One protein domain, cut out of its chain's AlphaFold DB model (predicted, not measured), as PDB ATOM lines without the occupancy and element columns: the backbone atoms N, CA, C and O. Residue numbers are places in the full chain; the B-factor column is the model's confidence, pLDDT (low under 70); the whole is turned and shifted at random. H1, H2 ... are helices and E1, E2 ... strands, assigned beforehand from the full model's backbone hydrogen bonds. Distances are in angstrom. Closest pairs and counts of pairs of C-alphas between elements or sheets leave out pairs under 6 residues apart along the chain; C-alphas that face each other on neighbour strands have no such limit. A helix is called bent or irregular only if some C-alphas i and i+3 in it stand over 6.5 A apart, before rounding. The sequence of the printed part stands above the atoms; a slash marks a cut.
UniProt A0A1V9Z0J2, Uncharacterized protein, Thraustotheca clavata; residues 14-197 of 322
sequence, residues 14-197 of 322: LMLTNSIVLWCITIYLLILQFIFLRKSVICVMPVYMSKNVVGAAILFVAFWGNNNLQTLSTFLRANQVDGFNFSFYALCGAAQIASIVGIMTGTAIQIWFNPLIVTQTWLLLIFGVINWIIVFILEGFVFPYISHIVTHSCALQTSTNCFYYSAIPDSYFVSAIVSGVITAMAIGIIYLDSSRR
ATOM      1  N   LEU A  14     -19.525  44.313  14.637       77.69
ATOM      2  CA  LEU A  14     -20.887  44.100  14.161       77.69
ATOM      3  C   LEU A  14     -21.898  44.023  15.314       77.69
ATOM      4  O   LEU A  14     -22.965  44.638  15.249       77.69
ATOM      5  N   MET A  15     -21.552  43.322  16.399       76.94
ATOM      6  CA  MET A  15     -22.419  43.220  17.575       76.94
ATOM      7  C   MET A  15     -22.578  44.554  18.302       76.94
ATOM      8  O   MET A  15     -23.693  44.912  18.684       76.94
ATOM      9  N   LEU A  16     -21.488  45.312  18.452       82.12
ATOM     10  CA  LEU A  16     -21.531  46.632  19.078       82.12
ATOM     11  C   LEU A  16     -22.402  47.593  18.262       82.12
ATOM     12  O   LEU A  16     -23.301  48.227  18.817       82.12
ATOM     13  N   THR A  17     -22.184  47.672  16.945       84.94
ATOM     14  CA  THR A  17     -22.987  48.534  16.069       84.94
ATOM     15  C   THR A  17     -24.463  48.159  16.110       84.94
ATOM     16  O   THR A  17     -25.304  49.045  16.242       84.94
ATOM     17  N   ASN A  18     -24.798  46.866  16.087       84.62
ATOM     18  CA  ASN A  18     -26.190  46.419  16.135       84.62
ATOM     19  C   ASN A  18     -26.864  46.748  17.468       84.62
ATOM     20  O   ASN A  18     -28.022  47.160  17.478       84.62
ATOM     21  N   SER A  19     -26.150  46.622  18.588       84.31
ATOM     22  CA  SER A  19     -26.684  47.007  19.894       84.31
ATOM     23  C   SER A  19     -26.886  48.513  20.028       84.31
ATOM     24  O   SER A  19     -27.919  48.924  20.551       84.31
ATOM     25  N   ILE A  20     -25.970  49.337  19.507       88.94
ATOM     26  CA  ILE A  20     -26.142  50.799  19.476       88.94
ATOM     27  C   ILE A  20     -27.357  51.170  18.619       88.94
ATOM     28  O   ILE A  20     -28.195  51.961  19.049       88.94
ATOM     29  N   VAL A  21     -27.490  50.573  17.431       89.38
ATOM     30  CA  VAL A  21     -28.639  50.806  16.543       89.38
ATOM     31  C   VAL A  21     -29.942  50.397  17.228       89.38
ATOM     32  O   VAL A  21     -30.885  51.188  17.252       89.38
ATOM     33  N   LEU A  22     -29.999  49.206  17.837       88.62
ATOM     34  CA  LEU A  22     -31.188  48.746  18.553       88.62
ATOM     35  C   LEU A  22     -31.547  49.689  19.704       88.62
ATOM     36  O   LEU A  22     -32.715  50.031  19.871       88.62
ATOM     37  N   TRP A  23     -30.554  50.140  20.472       91.00
ATOM     38  CA  TRP A  23     -30.740  51.080  21.574       91.00
ATOM     39  C   TRP A  23     -31.291  52.430  21.101       91.00
ATOM     40  O   TRP A  23     -32.313  52.884  21.619       91.00
ATOM     41  N   CYS A  24     -30.695  53.029  20.064       92.62
ATOM     42  CA  CYS A  24     -31.176  54.273  19.459       92.62
ATOM     43  C   CYS A  24     -32.619  54.145  18.960       92.62
ATOM     44  O   CYS A  24     -33.447  55.016  19.237       92.62
ATOM     45  N   ILE A  25     -32.948  53.051  18.262       91.62
ATOM     46  CA  ILE A  25     -34.312  52.829  17.773       91.62
ATOM     47  C   ILE A  25     -35.274  52.620  18.950       91.62
ATOM     48  O   ILE A  25     -36.372  53.167  18.942       91.62
ATOM     49  N   THR A  26     -34.870  51.884  19.986       91.50
ATOM     50  CA  THR A  26     -35.711  51.632  21.167       91.50
ATOM     51  C   THR A  26     -36.032  52.940  21.886       91.50
ATOM     52  O   THR A  26     -37.197  53.214  22.159       91.50
ATOM     53  N   ILE A  27     -35.034  53.799  22.114       93.50
ATOM     54  CA  ILE A  27     -35.240  55.133  22.695       93.50
ATOM     55  C   ILE A  27     -36.169  55.972  21.825       93.50
ATOM     56  O   ILE A  27     -37.111  56.570  22.339       93.50
ATOM     57  N   TYR A  28     -35.941  55.992  20.513       92.31
ATOM     58  CA  TYR A  28     -36.795  56.719  19.583       92.31
ATOM     59  C   TYR A  28     -38.261  56.263  19.675       92.31
ATOM     60  O   TYR A  28     -39.160  57.093  19.808       92.31
ATOM     61  N   LEU A  29     -38.514  54.953  19.680       92.75
ATOM     62  CA  LEU A  29     -39.868  54.397  19.753       92.75
ATOM     63  C   LEU A  29     -40.515  54.620  21.128       92.75
ATOM     64  O   LEU A  29     -41.716  54.872  21.195       92.75
ATOM     65  N   LEU A  30     -39.735  54.605  22.215       93.44
ATOM     66  CA  LEU A  30     -40.213  54.978  23.552       93.44
ATOM     67  C   LEU A  30     -40.623  56.451  23.614       93.44
ATOM     68  O   LEU A  30     -41.675  56.770  24.165       93.44
ATOM     69  N   ILE A  31     -39.830  57.344  23.016       93.31
ATOM     70  CA  ILE A  31     -40.165  58.768  22.904       93.31
ATOM     71  C   ILE A  31     -41.465  58.935  22.113       93.31
ATOM     72  O   ILE A  31     -42.344  59.682  22.545       93.31
ATOM     73  N   LEU A  32     -41.627  58.215  20.998       92.50
ATOM     74  CA  LEU A  32     -42.861  58.247  20.215       92.50
ATOM     75  C   LEU A  32     -44.076  57.768  21.011       92.50
ATOM     76  O   LEU A  32     -45.091  58.464  21.035       92.50
ATOM     77  N   GLN A  33     -43.966  56.623  21.692       92.88
ATOM     78  CA  GLN A  33     -45.038  56.110  22.545       92.88
ATOM     79  C   GLN A  33     -45.411  57.135  23.618       92.88
ATOM     80  O   GLN A  33     -46.583  57.431  23.815       92.88
ATOM     81  N   PHE A  34     -44.416  57.704  24.297       91.62
ATOM     82  CA  PHE A  34     -44.636  58.627  25.404       91.62
ATOM     83  C   PHE A  34     -45.248  59.961  24.962       91.62
ATOM     84  O   PHE A  34     -46.071  60.530  25.680       91.62
ATOM     85  N   ILE A  35     -44.835  60.478  23.804       90.12
ATOM     86  CA  ILE A  35     -45.268  61.790  23.322       90.12
ATOM     87  C   ILE A  35     -46.622  61.719  22.619       90.12
ATOM     88  O   ILE A  35     -47.466  62.580  22.870       90.12
ATOM     89  N   PHE A  36     -46.811  60.737  21.739       88.94
ATOM     90  CA  PHE A  36     -47.942  60.720  20.814       88.94
ATOM     91  C   PHE A  36     -48.999  59.673  21.150       88.94
ATOM     92  O   PHE A  36     -50.147  59.872  20.794       88.94
ATOM     93  N   LEU A  37     -48.627  58.584  21.827       89.38
ATOM     94  CA  LEU A  37     -49.508  57.440  22.095       89.38
ATOM     95  C   LEU A  37     -49.562  57.106  23.589       89.38
ATOM     96  O   LEU A  37     -49.650  55.947  23.998       89.38
ATOM     97  N   ARG A  38     -49.488  58.139  24.438       86.19
ATOM     98  CA  ARG A  38     -49.387  57.987  25.899       86.19
ATOM     99  C   ARG A  38     -50.588  57.258  26.500       86.19
ATOM    100  O   ARG A  38     -50.454  56.630  27.546       86.19
ATOM    101  N   LYS A  39     -51.758  57.407  25.878       84.88
ATOM    102  CA  LYS A  39     -53.019  56.801  26.321       84.88
ATOM    103  C   LYS A  39     -53.381  55.546  25.523       84.88
ATOM    104  O   LYS A  39     -54.353  54.890  25.880       84.88
ATOM    105  N   SER A  40     -52.616  55.227  24.478       86.38
ATOM    106  CA  SER A  40     -52.856  54.063  23.635       86.38
ATOM    107  C   SER A  40     -52.482  52.775  24.359       86.38
ATOM    108  O   SER A  40     -51.436  52.684  25.007       86.38
ATOM    109  N   VAL A  41     -53.323  51.756  24.207       87.06
ATOM    110  CA  VAL A  41     -53.035  50.387  24.658       87.06
ATOM    111  C   VAL A  41     -52.066  49.683  23.701       87.06
ATOM    112  O   VAL A  41     -51.399  48.719  24.089       87.06
ATOM    113  N   ILE A  42     -51.954  50.172  22.463       89.62
ATOM    114  CA  ILE A  42     -51.098  49.612  21.417       89.62
ATOM    115  C   ILE A  42     -49.673  50.149  21.581       89.62
ATOM    116  O   ILE A  42     -49.433  51.352  21.699       89.62
ATOM    117  N   CYS A  43     -48.704  49.234  21.559       90.00
ATOM    118  CA  CYS A  43     -47.290  49.562  21.661       90.00
ATOM    119  C   CYS A  43     -46.708  49.794  20.264       90.00
ATOM    120  O   CYS A  43     -46.759  48.912  19.406       90.00
ATOM    121  N   VAL A  44     -46.107  50.964  20.047       91.81
ATOM    122  CA  VAL A  44     -45.476  51.350  18.777       91.81
ATOM    123  C   VAL A  44     -44.337  50.412  18.411       91.81
ATOM    124  O   VAL A  44     -44.145  50.124  17.233       91.81
ATOM    125  N   MET A  45     -43.570  49.936  19.396       90.69
ATOM    126  CA  MET A  45     -42.303  49.260  19.125       90.69
ATOM    127  C   MET A  45     -42.463  47.959  18.317       90.69
ATOM    128  O   MET A  45     -41.863  47.882  17.241       90.69
ATOM    129  N   PRO A  46     -43.292  46.978  18.736       90.62
ATOM    130  CA  PRO A  46     -43.539  45.775  17.941       90.62
ATOM    131  C   PRO A  46     -44.117  46.089  16.558       90.62
ATOM    132  O   PRO A  46     -43.680  45.520  15.562       90.62
ATOM    133  N   VAL A  47     -45.070  47.026  16.480       90.69
ATOM    134  CA  VAL A  47     -45.759  47.373  15.226       90.69
ATOM    135  C   VAL A  47     -44.796  48.011  14.231       90.69
ATOM    136  O   VAL A  47     -44.751  47.599  13.075       90.69
ATOM    137  N   TYR A  48     -43.981  48.969  14.669       89.50
ATOM    138  CA  TYR A  48     -42.996  49.626  13.816       89.50
ATOM    139  C   TYR A  48     -41.907  48.658  13.348       89.50
ATOM    140  O   TYR A  48     -41.629  48.565  12.153       89.50
ATOM    141  N   MET A  49     -41.314  47.908  14.282       88.81
ATOM    142  CA  MET A  49     -40.219  46.989  13.969       88.81
ATOM    143  C   MET A  49     -40.676  45.807  13.112       88.81
ATOM    144  O   MET A  49     -39.887  45.317  12.312       88.81
ATOM    145  N   SER A  50     -41.942  45.379  13.209       89.12
ATOM    146  CA  SER A  50     -42.472  44.282  12.382       89.12
ATOM    147  C   SER A  50     -42.526  44.612  10.890       89.12
ATOM    148  O   SER A  50     -42.518  43.717  10.049       89.12
ATOM    149  N   LYS A  51     -42.550  45.903  10.550       86.50
ATOM    150  CA  LYS A  51     -42.586  46.391   9.168       86.50
ATOM    151  C   LYS A  51     -41.196  46.666   8.603       86.50
ATOM    152  O   LYS A  51     -41.087  47.125   7.469       86.50
ATOM    153  N   ASN A  52     -40.142  46.435   9.388       83.12
ATOM    154  CA  ASN A  52     -38.775  46.751   9.014       83.12
ATOM    155  C   ASN A  52     -37.874  45.512   9.100       83.12
ATOM    156  O   ASN A  52     -37.915  44.749  10.062       83.12
ATOM    157  N   VAL A  53     -36.995  45.344   8.112       85.06
ATOM    158  CA  VAL A  53     -36.027  44.236   8.045       85.06
ATOM    159  C   VAL A  53     -34.946  44.360   9.125       85.06
ATOM    160  O   VAL A  53     -34.376  43.355   9.547       85.06
ATOM    161  N   VAL A  54     -34.696  45.580   9.622       84.00
ATOM    162  CA  VAL A  54     -33.666  45.866  10.638       84.00
ATOM    163  C   VAL A  54     -33.796  44.960  11.864       84.00
ATOM    164  O   VAL A  54     -32.793  44.429  12.335       84.00
ATOM    165  N   GLY A  55     -35.016  44.723  12.354       79.94
ATOM    166  CA  GLY A  55     -35.232  43.861  13.517       79.94
ATOM    167  C   GLY A  55     -34.789  42.413  13.274       79.94
ATOM    168  O   GLY A  55     -34.044  41.847  14.074       79.94
ATOM    169  N   ALA A  56     -35.193  41.828  12.144       85.00
ATOM    170  CA  ALA A  56     -34.801  40.468  11.769       85.00
ATOM    171  C   ALA A  56     -33.282  40.345  11.556       85.00
ATOM    172  O   ALA A  56     -32.679  39.369  11.999       85.00
ATOM    173  N   ALA A  57     -32.654  41.356  10.946       87.00
ATOM    174  CA  ALA A  57     -31.207  41.395  10.749       87.00
ATOM    175  C   ALA A  57     -30.437  41.430  12.083       87.00
ATOM    176  O   ALA A  57     -29.473  40.685  12.253       87.00
ATOM    177  N   ILE A  58     -30.883  42.240  13.050       85.69
ATOM    178  CA  ILE A  58     -30.269  42.312  14.385       85.69
ATOM    179  C   ILE A  58     -30.387  40.966  15.110       85.69
ATOM    180  O   ILE A  58     -29.403  40.505  15.686       85.69
ATOM    181  N   LEU A  59     -31.555  40.317  15.053       85.56
ATOM    182  CA  LEU A  59     -31.768  39.006  15.675       85.56
ATOM    183  C   LEU A  59     -30.877  37.924  15.040       85.56
ATOM    184  O   LEU A  59     -30.252  37.145  15.757       85.56
ATOM    185  N   PHE A  60     -30.777  37.907  13.707       87.12
ATOM    186  CA  PHE A  60     -29.917  36.972  12.980       87.12
ATOM    187  C   PHE A  60     -28.448  37.133  13.377       87.12
ATOM    188  O   PHE A  60     -27.794  36.158  13.744       87.12
ATOM    189  N   VAL A  61     -27.937  38.368  13.367       86.94
ATOM    190  CA  VAL A  61     -26.554  38.638  13.768       86.94
ATOM    191  C   VAL A  61     -26.319  38.289  15.239       86.94
ATOM    192  O   VAL A  61     -25.255  37.774  15.571       86.94
ATOM    193  N   ALA A  62     -27.295  38.534  16.118       85.75
ATOM    194  CA  ALA A  62     -27.161  38.220  17.535       85.75
ATOM    195  C   ALA A  62     -26.960  36.717  17.777       85.75
ATOM    196  O   ALA A  62     -26.058  36.337  18.521       85.75
ATOM    197  N   PHE A  63     -27.744  35.866  17.109       86.50
ATOM    198  CA  PHE A  63     -27.574  34.416  17.207       86.50
ATOM    199  C   PHE A  63     -26.330  33.913  16.470       86.50
ATOM    200  O   PHE A  63     -25.646  33.026  16.977       86.50
ATOM    201  N   TRP A  64     -25.984  34.499  15.322       86.44
ATOM    202  CA  TRP A  64     -24.762  34.145  14.597       86.44
ATOM    203  C   TRP A  64     -23.493  34.449  15.412       86.44
ATOM    204  O   TRP A  64     -22.569  33.640  15.467       86.44
ATOM    205  N   GLY A  65     -23.464  35.595  16.095       82.50
ATOM    206  CA  GLY A  65     -22.362  36.012  16.966       82.50
ATOM    207  C   GLY A  65     -22.331  35.323  18.336       82.50
ATOM    208  O   GLY A  65     -21.385  35.541  19.094       82.50
ATOM    209  N   ASN A  66     -23.327  34.488  18.663       85.19
ATOM    210  CA  ASN A  66     -23.483  33.911  19.999       85.19
ATOM    211  C   ASN A  66     -22.288  33.040  20.418       85.19
ATOM    212  O   ASN A  66     -21.816  33.139  21.544       85.19
ATOM    213  N   ASN A  67     -21.726  32.257  19.492       86.12
ATOM    214  CA  ASN A  67     -20.550  31.418  19.756       86.12
ATOM    215  C   ASN A  67     -19.374  32.235  20.338       86.12
ATOM    216  O   ASN A  67     -18.776  31.873  21.355       86.12
ATOM    217  N   ASN A  68     -19.094  33.401  19.746       85.38
ATOM    218  CA  ASN A  68     -18.024  34.283  20.210       85.38
ATOM    219  C   ASN A  68     -18.321  34.824  21.619       85.38
ATOM    220  O   ASN A  68     -17.437  34.841  22.476       85.38
ATOM    221  N   LEU A  69     -19.569  35.228  21.883       84.25
ATOM    222  CA  LEU A  69     -19.979  35.728  23.199       84.25
ATOM    223  C   LEU A  69     -19.952  34.649  24.285       84.25
ATOM    224  O   LEU A  69     -19.481  34.925  25.392       84.25
ATOM    225  N   GLN A  70     -20.409  33.432  23.982       87.62
ATOM    226  CA  GLN A  70     -20.325  32.290  24.894       87.62
ATOM    227  C   GLN A  70     -18.866  31.967  25.221       87.62
ATOM    228  O   GLN A  70     -18.531  31.749  26.386       87.62
ATOM    229  N   THR A  71     -17.984  32.011  24.219       86.44
ATOM    230  CA  THR A  71     -16.547  31.755  24.389       86.44
ATOM    231  C   THR A  71     -15.918  32.783  25.326       86.44
ATOM    232  O   THR A  71     -15.255  32.408  26.292       86.44
ATOM    233  N   LEU A  72     -16.177  34.075  25.102       85.75
ATOM    234  CA  LEU A  72     -15.666  35.148  25.957       85.75
ATOM    235  C   LEU A  72     -16.218  35.066  27.388       85.75
ATOM    236  O   LEU A  72     -15.466  35.200  28.351       85.75
ATOM    237  N   SER A  73     -17.521  34.825  27.540       86.50
ATOM    238  CA  SER A  73     -18.174  34.745  28.855       86.50
ATOM    239  C   SER A  73     -17.667  33.548  29.665       86.50
ATOM    240  O   SER A  73     -17.424  33.668  30.866       86.50
ATOM    241  N   THR A  74     -17.443  32.409  29.003       87.56
ATOM    242  CA  THR A  74     -16.861  31.209  29.621       87.56
ATOM    243  C   THR A  74     -15.401  31.447  30.011       87.56
ATOM    244  O   THR A  74     -15.011  31.123  31.132       87.56
ATOM    245  N   PHE A  75     -14.617  32.101  29.144       86.56
ATOM    246  CA  PHE A  75     -13.229  32.471  29.430       86.56
ATOM    247  C   PHE A  75     -13.094  33.382  30.646       86.56
ATOM    248  O   PHE A  75     -12.330  33.072  31.559       86.56
ATOM    249  N   LEU A  76     -13.869  34.469  30.697       86.38
ATOM    250  CA  LEU A  76     -13.838  35.416  31.813       86.38
ATOM    251  C   LEU A  76     -14.219  34.760  33.145       86.38
ATOM    252  O   LEU A  76     -13.756  35.196  34.193       86.38
ATOM    253  N   ARG A  77     -15.046  33.712  33.128       84.19
ATOM    254  CA  ARG A  77     -15.375  32.963  34.347       84.19
ATOM    255  C   ARG A  77     -14.315  31.971  34.770       84.19
ATOM    256  O   ARG A  77     -14.079  31.853  35.968       84.19
ATOM    257  N   ALA A  78     -13.744  31.240  33.820       83.25
ATOM    258  CA  ALA A  78     -12.726  30.239  34.106       83.25
ATOM    259  C   ALA A  78     -11.416  30.887  34.586       83.25
ATOM    260  O   ALA A  78     -10.745  30.335  35.454       83.25
ATOM    261  N   ASN A  79     -11.091  32.079  34.076       79.06
ATOM    262  CA  ASN A  79      -9.846  32.791  34.356       79.06
ATOM    263  C   ASN A  79     -10.061  34.021  35.237       79.06
ATOM    264  O   ASN A  79     -10.021  35.160  34.771       79.06
ATOM    265  N   GLN A  80     -10.272  33.788  36.531       76.94
ATOM    266  CA  GLN A  80     -10.343  34.864  37.518       76.94
ATOM    267  C   GLN A  80      -8.931  35.334  37.896       76.94
ATOM    268  O   GLN A  80      -8.123  34.558  38.400       76.94
ATOM    269  N   VAL A  81      -8.643  36.613  37.655       73.62
ATOM    270  CA  VAL A  81      -7.413  37.296  38.090       73.62
ATOM    271  C   VAL A  81      -7.737  38.213  39.270       73.62
ATOM    272  O   VAL A  81      -8.725  38.952  39.253       73.62
ATOM    273  N   ASP A  82      -6.897  38.196  40.301       70.62
ATOM    274  CA  ASP A  82      -7.077  39.057  41.468       70.62
ATOM    275  C   ASP A  82      -7.045  40.546  41.071       70.62
ATOM    276  O   ASP A  82      -6.146  41.003  40.363       70.62
ATOM    277  N   GLY A  83      -8.042  41.317  41.524       73.44
ATOM    278  CA  GLY A  83      -8.129  42.767  41.292       73.44
ATOM    279  C   GLY A  83      -9.001  43.227  40.112       73.44
ATOM    280  O   GLY A  83      -9.135  44.434  39.914       73.44
ATOM    281  N   PHE A  84      -9.647  42.323  39.364       78.81
ATOM    282  CA  PHE A  84     -10.613  42.675  38.308       78.81
ATOM    283  C   PHE A  84     -11.966  41.973  38.512       78.81
ATOM    284  O   PHE A  84     -12.033  40.808  38.892       78.81
ATOM    285  N   ASN A  85     -13.078  42.679  38.272       78.44
ATOM    286  CA  ASN A  85     -14.427  42.150  38.510       78.44
ATOM    287  C   ASN A  85     -14.919  41.277  37.338       78.44
ATOM    288  O   ASN A  85     -15.816  41.663  36.584       78.44
ATOM    289  N   PHE A  86     -14.329  40.090  37.187       78.81
ATOM    290  CA  PHE A  86     -14.663  39.131  36.126       78.81
ATOM    291  C   PHE A  86     -16.136  38.716  36.120       78.81
ATOM    292  O   PHE A  86     -16.735  38.578  35.054       78.81
ATOM    293  N   SER A  87     -16.744  38.575  37.300       80.50
ATOM    294  CA  SER A  87     -18.134  38.137  37.450       80.50
ATOM    295  C   SER A  87     -19.130  39.071  36.764       80.50
ATOM    296  O   SER A  87     -20.085  38.595  36.152       80.50
ATOM    297  N   PHE A  88     -18.907  40.389  36.831       85.38
ATOM    298  CA  PHE A  88     -19.768  41.364  36.164       85.38
ATOM    299  C   PHE A  88     -19.629  41.292  34.637       85.38
ATOM    300  O   PHE A  88     -20.626  41.135  33.934       85.38
ATOM    301  N   TYR A  89     -18.397  41.340  34.122       85.50
ATOM    302  CA  TYR A  89     -18.144  41.335  32.677       85.50
ATOM    303  C   TYR A  89     -18.555  40.024  31.999       85.50
ATOM    304  O   TYR A  89     -19.044  40.047  30.871       85.50
ATOM    305  N   ALA A  90     -18.442  38.895  32.702       86.19
ATOM    306  CA  ALA A  90     -18.904  37.602  32.208       86.19
ATOM    307  C   ALA A  90     -20.426  37.539  31.974       86.19
ATOM    308  O   ALA A  90     -20.891  36.710  31.199       86.19
ATOM    309  N   LEU A  91     -21.217  38.394  32.632       90.44
ATOM    310  CA  LEU A  91     -22.673  38.436  32.467       90.44
ATOM    311  C   LEU A  91     -23.125  39.393  31.356       90.44
ATOM    312  O   LEU A  91     -24.266  39.296  30.905       90.44
ATOM    313  N   CYS A  92     -22.262  40.304  30.895       88.62
ATOM    314  CA  CYS A  92     -22.629  41.313  29.900       88.62
ATOM    315  C   CYS A  92     -23.048  40.695  28.558       88.62
ATOM    316  O   CYS A  92     -24.036  41.142  27.979       88.62
ATOM    317  N   GLY A  93     -22.348  39.656  28.090       87.44
ATOM    318  CA  GLY A  93     -22.694  38.962  26.843       87.44
ATOM    319  C   GLY A  93     -24.077  38.308  26.915       87.44
ATOM    320  O   GLY A  93     -24.934  38.565  26.069       87.44
ATOM    321  N   ALA A  94     -24.332  37.549  27.984       90.94
ATOM    322  CA  ALA A  94     -25.637  36.937  28.238       90.94
ATOM    323  C   ALA A  94     -26.756  37.987  28.355       90.94
ATOM    324  O   ALA A  94     -27.820  37.830  27.757       90.94
ATOM    325  N   ALA A  95     -26.510  39.088  29.073       92.00
ATOM    326  CA  ALA A  95     -27.466  40.185  29.211       92.00
ATOM    327  C   ALA A  95     -27.774  40.865  27.869       92.00
ATOM    328  O   ALA A  95     -28.931  41.200  27.604       92.00
ATOM    329  N   GLN A  96     -26.770  41.055  27.008       90.25
ATOM    330  CA  GLN A  96     -26.934  41.651  25.682       90.25
ATOM    331  C   GLN A  96     -27.822  40.781  24.786       90.25
ATOM    332  O   GLN A  96     -28.802  41.287  24.236       90.25
ATOM    333  N   ILE A  97     -27.535  39.479  24.679       90.62
ATOM    334  CA  ILE A  97     -28.338  38.550  23.866       90.62
ATOM    335  C   ILE A  97     -29.761  38.455  24.412       90.62
ATOM    336  O   ILE A  97     -30.716  38.628  23.654       90.62
ATOM    337  N   ALA A  98     -29.914  38.248  25.723       93.94
ATOM    338  CA  ALA A  98     -31.224  38.181  26.361       93.94
ATOM    339  C   ALA A  98     -32.050  39.446  26.094       93.94
ATOM    340  O   ALA A  98     -33.234  39.354  25.779       93.94
ATOM    341  N   SER A  99     -31.422  40.626  26.148       93.12
ATOM    342  CA  SER A  99     -32.077  41.911  25.865       93.12
ATOM    343  C   SER A  99     -32.540  42.023  24.415       93.12
ATOM    344  O   SER A  99     -33.684  42.409  24.178       93.12
ATOM    345  N   ILE A 100     -31.699  41.634  23.450       91.62
ATOM    346  CA  ILE A 100     -32.080  41.605  22.031       91.62
ATOM    347  C   ILE A 100     -33.269  40.663  21.833       91.62
ATOM    348  O   ILE A 100     -34.276  41.062  21.252       91.62
ATOM    349  N   VAL A 101     -33.191  39.439  22.359       92.94
ATOM    350  CA  VAL A 101     -34.253  38.435  22.227       92.94
ATOM    351  C   VAL A 101     -35.557  38.898  22.883       92.94
ATOM    352  O   VAL A 101     -36.621  38.810  22.268       92.94
ATOM    353  N   GLY A 102     -35.497  39.441  24.099       93.62
ATOM    354  CA  GLY A 102     -36.668  39.945  24.815       93.62
ATOM    355  C   GLY A 102     -37.377  41.069  24.055       93.62
ATOM    356  O   GLY A 102     -38.588  41.001  23.845       93.62
ATOM    357  N   ILE A 103     -36.619  42.057  23.561       91.62
ATOM    358  CA  ILE A 103     -37.140  43.164  22.737       91.62
ATOM    359  C   ILE A 103     -37.759  42.633  21.437       91.62
ATOM    360  O   ILE A 103     -38.853  43.043  21.043       91.62
ATOM    361  N   MET A 104     -37.076  41.699  20.775       91.88
ATOM    362  CA  MET A 104     -37.481  41.169  19.474       91.88
ATOM    363  C   MET A 104     -38.629  40.159  19.541       91.88
ATOM    364  O   MET A 104     -39.286  39.944  18.525       91.88
ATOM    365  N   THR A 105     -38.928  39.589  20.713       93.69
ATOM    366  CA  THR A 105     -40.036  38.634  20.897       93.69
ATOM    367  C   THR A 105     -41.370  39.250  20.475       93.69
ATOM    368  O   THR A 105     -42.094  38.670  19.667       93.69
ATOM    369  N   GLY A 106     -41.678  40.462  20.948       92.31
ATOM    370  CA  GLY A 106     -42.908  41.160  20.568       92.31
ATOM    371  C   GLY A 106     -42.972  41.460  19.068       92.31
ATOM    372  O   GLY A 106     -44.016  41.281  18.443       92.31
ATOM    373  N   THR A 107     -41.843  41.854  18.476       92.38
ATOM    374  CA  THR A 107     -41.717  42.099  17.033       92.38
ATOM    375  C   THR A 107     -41.979  40.835  16.216       92.38
ATOM    376  O   THR A 107     -42.736  40.889  15.251       92.38
ATOM    377  N   ALA A 108     -41.400  39.694  16.600       92.50
ATOM    378  CA  ALA A 108     -41.583  38.421  15.905       92.50
ATOM    379  C   ALA A 108     -43.047  37.960  15.934       92.50
ATOM    380  O   ALA A 108     -43.595  37.562  14.908       92.50
ATOM    381  N   ILE A 109     -43.705  38.096  17.090       93.31
ATOM    382  CA  ILE A 109     -45.141  37.834  17.220       93.31
ATOM    383  C   ILE A 109     -45.932  38.770  16.297       93.31
ATOM    384  O   ILE A 109     -46.791  38.324  15.547       93.31
ATOM    385  N   GLN A 110     -45.623  40.067  16.293       92.81
ATOM    386  CA  GLN A 110     -46.331  41.046  15.468       92.81
ATOM    387  C   GLN A 110     -46.140  40.818  13.955       92.81
ATOM    388  O   GLN A 110     -47.070  41.066  13.189       92.81
ATOM    389  N   ILE A 111     -44.979  40.312  13.519       91.81
ATOM    390  CA  ILE A 111     -44.751  39.886  12.126       91.81
ATOM    391  C   ILE A 111     -45.717  38.761  11.747       91.81
ATOM    392  O   ILE A 111     -46.295  38.803  10.665       91.81
ATOM    393  N   TRP A 112     -45.922  37.786  12.639       93.06
ATOM    394  CA  TRP A 112     -46.803  36.645  12.385       93.06
ATOM    395  C   TRP A 112     -48.265  37.048  12.172       93.06
ATOM    396  O   TRP A 112     -48.958  36.464  11.344       93.06
ATOM    397  N   PHE A 113     -48.738  38.052  12.911       90.25
ATOM    398  CA  PHE A 113     -50.123  38.514  12.820       90.25
ATOM    399  C   PHE A 113     -50.363  39.547  11.710       90.25
ATOM    400  O   PHE A 113     -51.520  39.844  11.426       90.25
ATOM    401  N   ASN A 114     -49.323  40.069  11.051       86.38
ATOM    402  CA  ASN A 114     -49.444  41.047   9.961       86.38
ATOM    403  C   ASN A 114     -50.368  40.500   8.841       86.38
ATOM    404  O   ASN A 114     -50.139  39.380   8.380       86.38
ATOM    405  N   PRO A 115     -51.408  41.231   8.379       84.75
ATOM    406  CA  PRO A 115     -51.679  42.666   8.550       84.75
ATOM    407  C   PRO A 115     -52.308  43.121   9.877       84.75
ATOM    408  O   PRO A 115     -52.415  44.323  10.097       84.75
ATOM    409  N   LEU A 116     -52.718  42.218  10.766       88.88
ATOM    410  CA  LEU A 116     -53.406  42.555  12.016       88.88
ATOM    411  C   LEU A 116     -52.454  43.138  13.073       88.88
ATOM    412  O   LEU A 116     -51.333  42.665  13.261       88.88
ATOM    413  N   ILE A 117     -52.928  44.124  13.834       90.62
ATOM    414  CA  ILE A 117     -52.261  44.631  15.039       90.62
ATOM    415  C   ILE A 117     -52.588  43.721  16.224       90.62
ATOM    416  O   ILE A 117     -53.757  43.462  16.519       90.62
ATOM    417  N   VAL A 118     -51.552  43.298  16.949       90.31
ATOM    418  CA  VAL A 118     -51.712  42.586  18.217       90.31
ATOM    419  C   VAL A 118     -51.998  43.595  19.326       90.31
ATOM    420  O   VAL A 118     -51.122  44.353  19.744       90.31
ATOM    421  N   THR A 119     -53.233  43.609  19.817       86.06
ATOM    422  CA  THR A 119     -53.678  44.567  20.844       86.06
ATOM    423  C   THR A 119     -53.417  44.081  22.270       86.06
ATOM    424  O   THR A 119     -53.359  44.888  23.197       86.06
ATOM    425  N   GLN A 120     -53.162  42.784  22.469       89.38
ATOM    426  CA  GLN A 120     -52.753  42.207  23.754       89.38
ATOM    427  C   GLN A 120     -51.279  42.507  24.093       89.38
ATOM    428  O   GLN A 120     -50.461  41.607  24.278       89.38
ATOM    429  N   THR A 121     -50.924  43.785  24.217       88.12
ATOM    430  CA  THR A 121     -49.549  44.238  24.498       88.12
ATOM    431  C   THR A 121     -48.978  43.693  25.806       88.12
ATOM    432  O   THR A 121     -47.778  43.441  25.897       88.12
ATOM    433  N   TRP A 122     -49.831  43.420  26.794       90.00
ATOM    434  CA  TRP A 122     -49.432  42.766  28.040       90.00
ATOM    435  C   TRP A 122     -48.928  41.326  27.823       90.00
ATOM    436  O   TRP A 122     -47.961  40.932  28.471       90.00
ATOM    437  N   LEU A 123     -49.511  40.559  26.886       92.31
ATOM    438  CA  LEU A 123     -49.010  39.225  26.526       92.31
ATOM    439  C   LEU A 123     -47.636  39.338  25.869       92.31
ATOM    440  O   LEU A 123     -46.728  38.598  26.237       92.31
ATOM    441  N   LEU A 124     -47.464  40.296  24.951       93.38
ATOM    442  CA  LEU A 124     -46.168  40.555  24.314       93.38
ATOM    443  C   LEU A 124     -45.090  40.873  25.359       93.38
ATOM    444  O   LEU A 124     -43.978  40.356  25.265       93.38
ATOM    445  N   LEU A 125     -45.428  41.681  26.371       93.06
ATOM    446  CA  LEU A 125     -44.523  42.014  27.467       93.06
ATOM    447  C   LEU A 125     -44.171  40.785  28.313       93.06
ATOM    448  O   LEU A 125     -42.991  40.541  28.549       93.06
ATOM    449  N   ILE A 126     -45.166  40.002  28.746       95.69
ATOM    450  CA  ILE A 126     -44.935  38.803  29.564       95.69
ATOM    451  C   ILE A 126     -44.044  37.812  28.820       95.69
ATOM    452  O   ILE A 126     -43.036  37.372  29.371       95.69
ATOM    453  N   PHE A 127     -44.366  37.491  27.564       96.06
ATOM    454  CA  PHE A 127     -43.550  36.571  26.778       96.06
ATOM    455  C   PHE A 127     -42.159  37.128  26.499       96.06
ATOM    456  O   PHE A 127     -41.201  36.370  26.587       96.06
ATOM    457  N   GLY A 128     -42.016  38.434  26.252       95.81
ATOM    458  CA  GLY A 128     -40.710  39.084  26.121       95.81
ATOM    459  C   GLY A 128     -39.855  38.966  27.387       95.81
ATOM    460  O   GLY A 128     -38.677  38.626  27.296       95.81
ATOM    461  N   VAL A 129     -40.445  39.171  28.569       97.00
ATOM    462  CA  VAL A 129     -39.760  39.009  29.866       97.00
ATOM    463  C   VAL A 129     -39.399  37.548  30.125       97.00
ATOM    464  O   VAL A 129     -38.277  37.267  30.535       97.00
ATOM    465  N   ILE A 130     -40.304  36.603  29.851       97.12
ATOM    466  CA  ILE A 130     -40.025  35.164  29.979       97.12
ATOM    467  C   ILE A 130     -38.855  34.765  29.071       97.12
ATOM    468  O   ILE A 130     -37.928  34.097  29.528       97.12
ATOM    469  N   ASN A 131     -38.868  35.213  27.811       96.12
ATOM    470  CA  ASN A 131     -37.792  34.943  26.860       96.12
ATOM    471  C   ASN A 131     -36.462  35.528  27.342       96.12
ATOM    472  O   ASN A 131     -35.439  34.847  27.312       96.12
ATOM    473  N   TRP A 132     -36.491  36.766  27.843       97.25
ATOM    474  CA  TRP A 132     -35.324  37.419  28.426       97.25
ATOM    475  C   TRP A 132     -34.747  36.610  29.593       97.25
ATOM    476  O   TRP A 132     -33.561  36.295  29.581       97.25
ATOM    477  N   ILE A 133     -35.580  36.218  30.565       97.50
ATOM    478  CA  ILE A 133     -35.146  35.465  31.753       97.50
ATOM    479  C   ILE A 133     -34.532  34.125  31.343       97.50
ATOM    480  O   ILE A 133     -33.444  33.784  31.799       97.50
ATOM    481  N   ILE A 134     -35.210  33.368  30.479       96.88
ATOM    482  CA  ILE A 134     -34.765  32.025  30.095       96.88
ATOM    483  C   ILE A 134     -33.453  32.087  29.314       96.88
ATOM    484  O   ILE A 134     -32.517  31.365  29.651       96.88
ATOM    485  N   VAL A 135     -33.345  32.975  28.321       95.38
ATOM    486  CA  VAL A 135     -32.098  33.139  27.560       95.38
ATOM    487  C   VAL A 135     -30.973  33.630  28.466       95.38
ATOM    488  O   VAL A 135     -29.871  33.097  28.396       95.38
ATOM    489  N   PHE A 136     -31.243  34.572  29.374       95.81
ATOM    490  CA  PHE A 136     -30.243  35.044  30.330       95.81
ATOM    491  C   PHE A 136     -29.747  33.928  31.256       95.81
ATOM    492  O   PHE A 136     -28.549  33.832  31.508       95.81
ATOM    493  N   ILE A 137     -30.640  33.060  31.742       95.62
ATOM    494  CA  ILE A 137     -30.262  31.915  32.578       95.62
ATOM    495  C   ILE A 137     -29.432  30.906  31.780       95.62
ATOM    496  O   ILE A 137     -28.404  30.446  32.270       95.62
ATOM    497  N   LEU A 138     -29.835  30.582  30.551       93.56
ATOM    498  CA  LEU A 138     -29.109  29.634  29.708       93.56
ATOM    499  C   LEU A 138     -27.693  30.131  29.384       93.56
ATOM    500  O   LEU A 138     -26.712  29.465  29.718       93.56
ATOM    501  N   GLU A 139     -27.596  31.330  28.813       91.88
ATOM    502  CA  GLU A 139     -26.335  31.950  28.392       91.88
ATOM    503  C   GLU A 139     -25.455  32.333  29.583       91.88
ATOM    504  O   GLU A 139     -24.235  32.189  29.564       91.88
ATOM    505  N   GLY A 140     -26.084  32.823  30.648       90.44
ATOM    506  CA  GLY A 140     -25.401  33.348  31.813       90.44
ATOM    507  C   GLY A 140     -25.087  32.298  32.863       90.44
ATOM    508  O   GLY A 140     -24.176  32.528  33.635       90.44
ATOM    509  N   PHE A 141     -25.784  31.168  32.965       91.25
ATOM    510  CA  PHE A 141     -25.624  30.250  34.109       91.25
ATOM    511  C   PHE A 141     -25.649  28.766  33.761       91.25
ATOM    512  O   PHE A 141     -25.262  27.964  34.602       91.25
ATOM    513  N   VAL A 142     -26.060  28.372  32.558       91.94
ATOM    514  CA  VAL A 142     -26.074  26.953  32.177       91.94
ATOM    515  C   VAL A 142     -24.880  26.642  31.284       91.94
ATOM    516  O   VAL A 142     -24.016  25.853  31.665       91.94
ATOM    517  N   PHE A 143     -24.769  27.310  30.136       90.31
ATOM    518  CA  PHE A 143     -23.729  27.002  29.149       90.31
ATOM    519  C   PHE A 143     -22.299  27.211  29.669       90.31
ATOM    520  O   PHE A 143     -21.478  26.311  29.473       90.31
ATOM    521  N   PRO A 144     -21.981  28.292  30.413       87.81
ATOM    522  CA  PRO A 144     -20.624  28.470  30.927       87.81
ATOM    523  C   PRO A 144     -20.208  27.415  31.962       87.81
ATOM    524  O   PRO A 144     -19.018  27.175  32.119       87.81
ATOM    525  N   TYR A 145     -21.157  26.802  32.685       87.88
ATOM    526  CA  TYR A 145     -20.862  25.840  33.760       87.88
ATOM    527  C   TYR A 145     -20.819  24.384  33.288       87.88
ATOM    528  O   TYR A 145     -20.176  23.558  33.928       87.88
ATOM    529  N   ILE A 146     -21.494  24.065  32.183       88.94
ATOM    530  CA  ILE A 146     -21.423  22.740  31.545       88.94
ATOM    531  C   ILE A 146     -20.150  22.609  30.693       88.94
ATOM    532  O   ILE A 146     -19.694  21.505  30.402       88.94
ATOM    533  N   SER A 147     -19.565  23.734  30.282       87.25
ATOM    534  CA  SER A 147     -18.384  23.742  29.432       87.25
ATOM    535  C   SER A 147     -17.103  23.365  30.181       87.25
ATOM    536  O   SER A 147     -16.809  23.897  31.251       87.25
ATOM    537  N   HIS A 148     -16.296  22.498  29.568       86.56
ATOM    538  CA  HIS A 148     -14.973  22.123  30.057       86.56
ATOM    539  C   HIS A 148     -13.883  22.530  29.061       86.56
ATOM    540  O   HIS A 148     -14.116  22.621  27.853       86.56
ATOM    541  N   ILE A 149     -12.679  22.773  29.582       84.69
ATOM    542  CA  ILE A 149     -11.491  23.088  28.786       84.69
ATOM    543  C   ILE A 149     -10.977  21.789  28.160       84.69
ATOM    544  O   ILE A 149     -10.615  20.855  28.877       84.69
ATOM    545  N   VAL A 150     -10.929  21.735  26.830       85.88
ATOM    546  CA  VAL A 150     -10.380  20.601  26.074       85.88
ATOM    547  C   VAL A 150      -9.196  21.081  25.251       85.88
ATOM    548  O   VAL A 150      -9.278  22.098  24.561       85.88
ATOM    549  N   THR A 151      -8.083  20.356  25.332       84.56
ATOM    550  CA  THR A 151      -6.863  20.678  24.590       84.56
ATOM    551  C   THR A 151      -7.076  20.514  23.088       84.56
ATOM    552  O   THR A 151      -7.746  19.590  22.627       84.56
ATOM    553  N   HIS A 152      -6.505  21.426  22.306       84.12
ATOM    554  CA  HIS A 152      -6.638  21.430  20.853       84.12
ATOM    555  C   HIS A 152      -5.392  22.007  20.185       84.12
ATOM    556  O   HIS A 152      -4.581  22.688  20.814       84.12
ATOM    557  N   SER A 153      -5.235  21.735  18.889       84.69
ATOM    558  CA  SER A 153      -4.185  22.347  18.084       84.69
ATOM    559  C   SER A 153      -4.303  23.871  18.095       84.69
ATOM    560  O   SER A 153      -5.396  24.437  17.991       84.69
ATOM    561  N   CYS A 154      -3.157  24.533  18.236       82.69
ATOM    562  CA  CYS A 154      -3.075  25.982  18.228       82.69
ATOM    563  C   CYS A 154      -3.283  26.558  16.830       82.69
ATOM    564  O   CYS A 154      -2.679  26.100  15.864       82.69
ATOM    565  N   ALA A 155      -4.099  27.611  16.740       79.19
ATOM    566  CA  ALA A 155      -4.275  28.370  15.502       79.19
ATOM    567  C   ALA A 155      -3.043  29.232  15.165       79.19
ATOM    568  O   ALA A 155      -2.753  29.471  13.995       79.19
ATOM    569  N   LEU A 156      -2.312  29.696  16.185       80.81
ATOM    570  CA  LEU A 156      -1.100  30.504  16.047       80.81
ATOM    571  C   LEU A 156       0.142  29.666  16.357       80.81
ATOM    572  O   LEU A 156       0.203  28.986  17.377       80.81
ATOM    573  N   GLN A 157       1.165  29.779  15.506       77.75
ATOM    574  CA  GLN A 157       2.445  29.077  15.673       77.75
ATOM    575  C   GLN A 157       3.229  29.523  16.919       77.75
ATOM    576  O   GLN A 157       4.110  28.807  17.381       77.75
ATOM    577  N   THR A 158       2.916  30.699  17.470       80.88
ATOM    578  CA  THR A 158       3.549  31.251  18.678       80.88
ATOM    579  C   THR A 158       2.896  30.782  19.981       80.88
ATOM    580  O   THR A 158       3.360  31.155  21.056       80.88
ATOM    581  N   SER A 159       1.810  30.008  19.912       79.62
ATOM    582  CA  SER A 159       1.067  29.533  21.082       79.62
ATOM    583  C   SER A 159       1.498  28.116  21.461       79.62
ATOM    584  O   SER A 159       1.644  27.253  20.601       79.62
ATOM    585  N   THR A 160       1.703  27.871  22.756       75.94
ATOM    586  CA  THR A 160       2.241  26.599  23.273       75.94
ATOM    587  C   THR A 160       1.169  25.644  23.796       75.94
ATOM    588  O   THR A 160       1.325  24.440  23.636       75.94
ATOM    589  N   ASN A 161       0.074  26.160  24.362       77.62
ATOM    590  CA  ASN A 161      -1.088  25.384  24.803       77.62
ATOM    591  C   ASN A 161      -2.365  26.089  24.347       77.62
ATOM    592  O   ASN A 161      -2.613  27.226  24.749       77.62
ATOM    593  N   CYS A 162      -3.173  25.418  23.529       81.00
ATOM    594  CA  CYS A 162      -4.463  25.933  23.085       81.00
ATOM    595  C   CYS A 162      -5.579  24.990  23.493       81.00
ATOM    596  O   CYS A 162      -5.407  23.774  23.599       81.00
ATOM    597  N   PHE A 163      -6.735  25.583  23.731       83.69
ATOM    598  CA  PHE A 163      -7.917  24.874  24.158       83.69
ATOM    599  C   PHE A 163      -9.150  25.501  23.526       83.69
ATOM    600  O   PHE A 163      -9.145  26.657  23.103       83.69
ATOM    601  N   TYR A 164     -10.208  24.712  23.479       84.94
ATOM    602  CA  TYR A 164     -11.551  25.185  23.208       84.94
ATOM    603  C   TYR A 164     -12.476  24.699  24.319       84.94
ATOM    604  O   TYR A 164     -12.116  23.875  25.163       84.94
ATOM    605  N   TYR A 165     -13.677  25.245  24.310       85.75
ATOM    606  CA  TYR A 165     -14.724  24.949  25.270       85.75
ATOM    607  C   TYR A 165     -15.663  23.892  24.691       85.75
ATOM    608  O   TYR A 165     -16.282  24.123  23.652       85.75
ATOM    609  N   SER A 166     -15.755  22.735  25.351       85.19
ATOM    610  CA  SER A 166     -16.421  21.543  24.808       85.19
ATOM    611  C   SER A 166     -17.906  21.729  24.509       85.19
ATOM    612  O   SER A 166     -18.396  21.143  23.551       85.19
ATOM    613  N   ALA A 167     -18.620  22.528  25.306       85.25
ATOM    614  CA  ALA A 167     -20.074  22.658  25.196       85.25
ATOM    615  C   ALA A 167     -20.524  23.671  24.128       85.25
ATOM    616  O   ALA A 167     -21.648  23.583  23.640       85.25
ATOM    617  N   ILE A 168     -19.662  24.619  23.747       84.06
ATOM    618  CA  ILE A 168     -20.035  25.762  22.895       84.06
ATOM    619  C   ILE A 168     -20.485  25.363  21.476       84.06
ATOM    620  O   ILE A 168     -21.483  25.919  21.006       84.06
ATOM    621  N   PRO A 169     -19.833  24.398  20.789       82.62
ATOM    622  CA  PRO A 169     -20.276  23.940  19.470       82.62
ATOM    623  C   PRO A 169     -21.715  23.409  19.447       82.62
ATOM    624  O   PRO A 169     -22.390  23.542  18.430       82.62
ATOM    625  N   ASP A 170     -22.194  22.872  20.570       85.12
ATOM    626  CA  ASP A 170     -23.538  22.307  20.691       85.12
ATOM    627  C   ASP A 170     -24.534  23.285  21.338       85.12
ATOM    628  O   ASP A 170     -25.736  23.186  21.101       85.12
ATOM    629  N   SER A 171     -24.075  24.256  22.143       85.88
ATOM    630  CA  SER A 171     -24.958  25.176  22.876       85.88
ATOM    631  C   SER A 171     -25.315  26.462  22.134       85.88
ATOM    632  O   SER A 171     -26.330  27.081  22.464       85.88
ATOM    633  N   TYR A 172     -24.531  26.892  21.138       82.06
ATOM    634  CA  TYR A 172     -24.673  28.239  20.558       82.06
ATOM    635  C   TYR A 172     -26.030  28.501  19.875       82.06
ATOM    636  O   TYR A 172     -26.463  29.651  19.784       82.06
ATOM    637  N   PHE A 173     -26.720  27.457  19.409       87.12
ATOM    638  CA  PHE A 173     -28.039  27.558  18.771       87.12
ATOM    639  C   PHE A 173     -29.199  27.202  19.714       87.12
ATOM    640  O   PHE A 173     -30.361  27.457  19.388       87.12
ATOM    641  N   VAL A 174     -28.922  26.628  20.891       91.06
ATOM    642  CA  VAL A 174     -29.956  26.141  21.820       91.06
ATOM    643  C   VAL A 174     -30.814  27.290  22.343       91.06
ATOM    644  O   VAL A 174     -32.037  27.160  22.399       91.06
ATOM    645  N   SER A 175     -30.217  28.443  22.661       90.19
ATOM    646  CA  SER A 175     -30.968  29.636  23.076       90.19
ATOM    647  C   SER A 175     -31.907  30.148  21.981       90.19
ATOM    648  O   SER A 175     -33.031  30.553  22.285       90.19
ATOM    649  N   ALA A 176     -31.507  30.052  20.709       91.06
ATOM    650  CA  ALA A 176     -32.362  30.387  19.572       91.06
ATOM    651  C   ALA A 176     -33.559  29.431  19.457       91.06
ATOM    652  O   ALA A 176     -34.691  29.885  19.291       91.06
ATOM    653  N   ILE A 177     -33.332  28.119  19.605       93.69
ATOM    654  CA  ILE A 177     -34.403  27.109  19.581       93.69
ATOM    655  C   ILE A 177     -35.395  27.353  20.720       93.69
ATOM    656  O   ILE A 177     -36.597  27.457  20.477       93.69
ATOM    657  N   VAL A 178     -34.904  27.481  21.957       94.75
ATOM    658  CA  VAL A 178     -35.753  27.701  23.139       94.75
ATOM    659  C   VAL A 178     -36.563  28.988  22.988       94.75
ATOM    660  O   VAL A 178     -37.771  28.994  23.234       94.75
ATOM    661  N   SER A 179     -35.935  30.059  22.499       94.31
ATOM    662  CA  SER A 179     -36.624  31.322  22.247       94.31
ATOM    663  C   SER A 179     -37.685  31.228  21.148       94.31
ATOM    664  O   SER A 179     -38.778  31.793  21.279       94.31
ATOM    665  N   GLY A 180     -37.400  30.472  20.086       94.25
ATOM    666  CA  GLY A 180     -38.353  30.173  19.022       94.25
ATOM    667  C   GLY A 180     -39.573  29.414  19.541       94.25
ATOM    668  O   GLY A 180     -40.703  29.790  19.227       94.25
ATOM    669  N   VAL A 181     -39.370  28.413  20.406       96.38
ATOM    670  CA  VAL A 181     -40.461  27.658  21.046       96.38
ATOM    671  C   VAL A 181     -41.329  28.567  21.916       96.38
ATOM    672  O   VAL A 181     -42.552  28.520  21.798       96.38
ATOM    673  N   ILE A 182     -40.730  29.434  22.743       96.56
ATOM    674  CA  ILE A 182     -41.480  30.401  23.565       96.56
ATOM    675  C   ILE A 182     -42.311  31.333  22.675       96.56
ATOM    676  O   ILE A 182     -43.489  31.566  22.948       96.56
ATOM    677  N   THR A 183     -41.725  31.823  21.582       95.25
ATOM    678  CA  THR A 183     -42.402  32.715  20.628       95.25
ATOM    679  C   THR A 183     -43.572  32.013  19.932       95.25
ATOM    680  O   THR A 183     -44.666  32.570  19.855       95.25
ATOM    681  N   ALA A 184     -43.392  30.769  19.481       96.31
ATOM    682  CA  ALA A 184     -44.457  29.964  18.881       96.31
ATOM    683  C   ALA A 184     -45.599  29.685  19.873       96.31
ATOM    684  O   ALA A 184     -46.778  29.778  19.525       96.31
ATOM    685  N   MET A 185     -45.258  29.408  21.133       96.69
ATOM    686  CA  MET A 185     -46.232  29.214  22.206       96.69
ATOM    687  C   MET A 185     -47.033  30.496  22.473       96.69
ATOM    688  O   MET A 185     -48.257  30.442  22.603       96.69
ATOM    689  N   ALA A 186     -46.364  31.654  22.475       95.50
ATOM    690  CA  ALA A 186     -46.998  32.963  22.609       95.50
ATOM    691  C   ALA A 186     -48.005  33.231  21.483       95.50
ATOM    692  O   ALA A 186     -49.130  33.650  21.750       95.50
ATOM    693  N   ILE A 187     -47.628  32.932  20.235       95.25
ATOM    694  CA  ILE A 187     -48.508  33.045  19.063       95.25
ATOM    695  C   ILE A 187     -49.762  32.181  19.248       95.25
ATOM    696  O   ILE A 187     -50.878  32.675  19.082       95.25
ATOM    697  N   GLY A 188     -49.594  30.915  19.642       95.12
ATOM    698  CA  GLY A 188     -50.716  30.007  19.894       95.12
ATOM    699  C   GLY A 188     -51.649  30.516  20.997       95.12
ATOM    700  O   GLY A 188     -52.869  30.476  20.848       95.12
ATOM    701  N   ILE A 189     -51.089  31.056  22.081       95.06
ATOM    702  CA  ILE A 189     -51.868  31.621  23.191       95.06
ATOM    703  C   ILE A 189     -52.633  32.870  22.757       95.06
ATOM    704  O   ILE A 189     -53.803  32.995  23.107       95.06
ATOM    705  N   ILE A 190     -52.027  33.759  21.966       92.88
ATOM    706  CA  ILE A 190     -52.716  34.943  21.432       92.88
ATOM    707  C   ILE A 190     -53.868  34.523  20.517       92.88
ATOM    708  O   ILE A 190     -54.953  35.080  20.641       92.88
ATOM    709  N   TYR A 191     -53.672  33.512  19.667       91.38
ATOM    710  CA  TYR A 191     -54.727  32.988  18.794       91.38
ATOM    711  C   TYR A 191     -55.905  32.404  19.590       91.38
ATOM    712  O   TYR A 191     -57.076  32.636  19.278       91.38
ATOM    713  N   LEU A 192     -55.609  31.657  20.658       91.62
ATOM    714  CA  LEU A 192     -56.630  31.119  21.556       91.62
ATOM    715  C   LEU A 192     -57.343  32.225  22.341       91.62
ATOM    716  O   LEU A 192     -58.562  32.166  22.496       91.62
ATOM    717  N   ASP A 193     -56.606  33.223  22.829       90.00
ATOM    718  CA  ASP A 193     -57.165  34.362  23.557       90.00
ATOM    719  C   ASP A 193     -58.081  35.198  22.654       90.00
ATOM    720  O   ASP A 193     -59.206  35.506  23.053       90.00
ATOM    721  N   SER A 194     -57.656  35.477  21.415       86.06
ATOM    722  CA  SER A 194     -58.460  36.208  20.429       86.06
ATOM    723  C   SER A 194     -59.698  35.429  19.996       86.06
ATOM    724  O   SER A 194     -60.761  36.012  19.843       86.06
ATOM    725  N   SER A 195     -59.597  34.106  19.824       85.31
ATOM    726  CA  SER A 195     -60.737  33.292  19.388       85.31
ATOM    727  C   SER A 195     -61.768  33.044  20.493       85.31
ATOM    728  O   SER A 195     -62.936  32.820  20.181       85.31
ATOM    729  N   ARG A 196     -61.360  33.008  21.769       84.94
ATOM    730  CA  ARG A 196     -62.257  32.660  22.888       84.94
ATOM    731  C   ARG A 196     -62.952  33.859  23.513       84.94
ATOM    732  O   ARG A 196     -63.968  33.683  24.183       84.94
ATOM    733  N   ARG A 197     -62.404  35.064  23.362       76.38
ATOM    734  CA  ARG A 197     -62.986  36.266  23.962       76.38
ATOM    735  C   ARG A 197     -63.896  36.962  22.964       76.38
ATOM    736  O   ARG A 197     -63.448  37.409  21.919       76.38
TER     737      ARG A 197
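Overview. This is residues 14 to 197 of the 322 residues of an uncharacterized protein of Thraustotheca clavata (UniProt A0A1V9Z0J2). An elongated helical body has the long helix H5 at its core, with the long helices H6 and H8 running beside it as an up-and-down bundle of three, each running against the one before it in the chain. On another side of H5 lie H2 and H3, with the long helix H1 over them, while H4 folds back on the first part of H5 near the end of the body where the small hairpin of E1 and E2 lies, the tip of its loop, residues 155 to 160, sticking out. The printed part has 184 residues, with eight named helices and two named strands in the order H1 H2 H3 H4 H5 H6 E1 E2 H7 H8; the sheet, E1 - E2, is antiparallel, and the class is mostly helix. The whole is only just compact, close to loose, with a radius of gyration of the C-alphas of 19.1 A and spans of 63 by 33 by 28 A.

Along the chain. H1, residues 14 to 36, begins with C-alpha 14 at (-20.887, 44.100, 14.161) and is 32.4 A long from first to last C-alpha. H2 is residues 44 to 50, H3 residues 53 to 64, 16.5 A, and H4 residues 66 to 78, 18.1 A. H5, residues 86 to 113, is the longest helix, 42.4 A, from C-alpha 86 at (-14.663, 39.131, 36.126); it has a kink of 31 degrees near residue 94 and is only just irregular, C-alphas 90 and 93 being 6.7 A apart. H6, residues 121 to 146, is 36.1 A long and irregular, with C-alphas 140 and 143 at 7.1 A. Strands E1, residues 149 to 152, and E2, residues 162 to 165, precede the short H7, residues 168 to 171. H8, residues 174 to 196, is 33.0 A long and ends with C-alpha 196 at (-62.257, 32.660, 22.888).

Arrangement. H5 is the hub, touching six other helices. It forms a hairpin with H6, opposite ways at 36 degrees, only just a steep tilt; their closest C-alphas, of Gly 102 and Gly 128, are 4.3 A apart. H8 touches H6 at a shallow tilt of 21 degrees, opposite ways, with the C-alphas of Val 135 and Ser 175 closest at 5.8 A. H8 also touches H5 with residues 179 to 187 alone, Ile 109 and Ile 187 having the closest C-alphas, 6.1 A. H4 and H5 form a hairpin at a shallow tilt of 26 degrees, the C-alphas of Ser 73 and Ala 90 closest at 4.5 A. H4 touches H6, closest at the C-alphas of Thr 74 and Pro 144, 4.8 A, and H7, closest at those of Asn 67 and Ile 168, 6.5 A. H2 touches H5 about perpendicular, at 81 degrees, with the C-alphas of Pro 46 and Thr 107 closest at 4.2 A. H3 touches H5 at a steep tilt of 41 degrees, closest at the C-alphas of Ala 62 and Ile 97, 6.4 A. H1 touches H3 with residues 14 to 22 alone, closest at the C-alphas of Asn 18 and Ile 58, 6.0 A. It forms a hairpin with H2, closest at the C-alphas of Leu 29 and Met 45, 5.7 A, and only just touches H5, with 3 pairs of C-alphas within 8 A. H1 is apart from H6 and H8. In the hairpin of E1 and E2, N 150 and O 164 are 3.0 A apart and N 152 and O 162 2.9 A, within hydrogen-bond range. Every O i to N i+4 pair is within that range in H1, H2, H3, H4 and H8; in H5 it is 18 of 24, in H6 19 of 22, and H7 is too short for such a pair.

Size, cuts and confidence. The two farthest C-alphas, of Thr 158 and Arg 197, are 66.9 A apart. The printed part has no cut, and no link is long. Residues 79 to 84 and 155 to 160 stand free; without them the body spans 60 by 34 by 27 A. The mean pLDDT of the printed part is 88.3, and no printed residue is under 70.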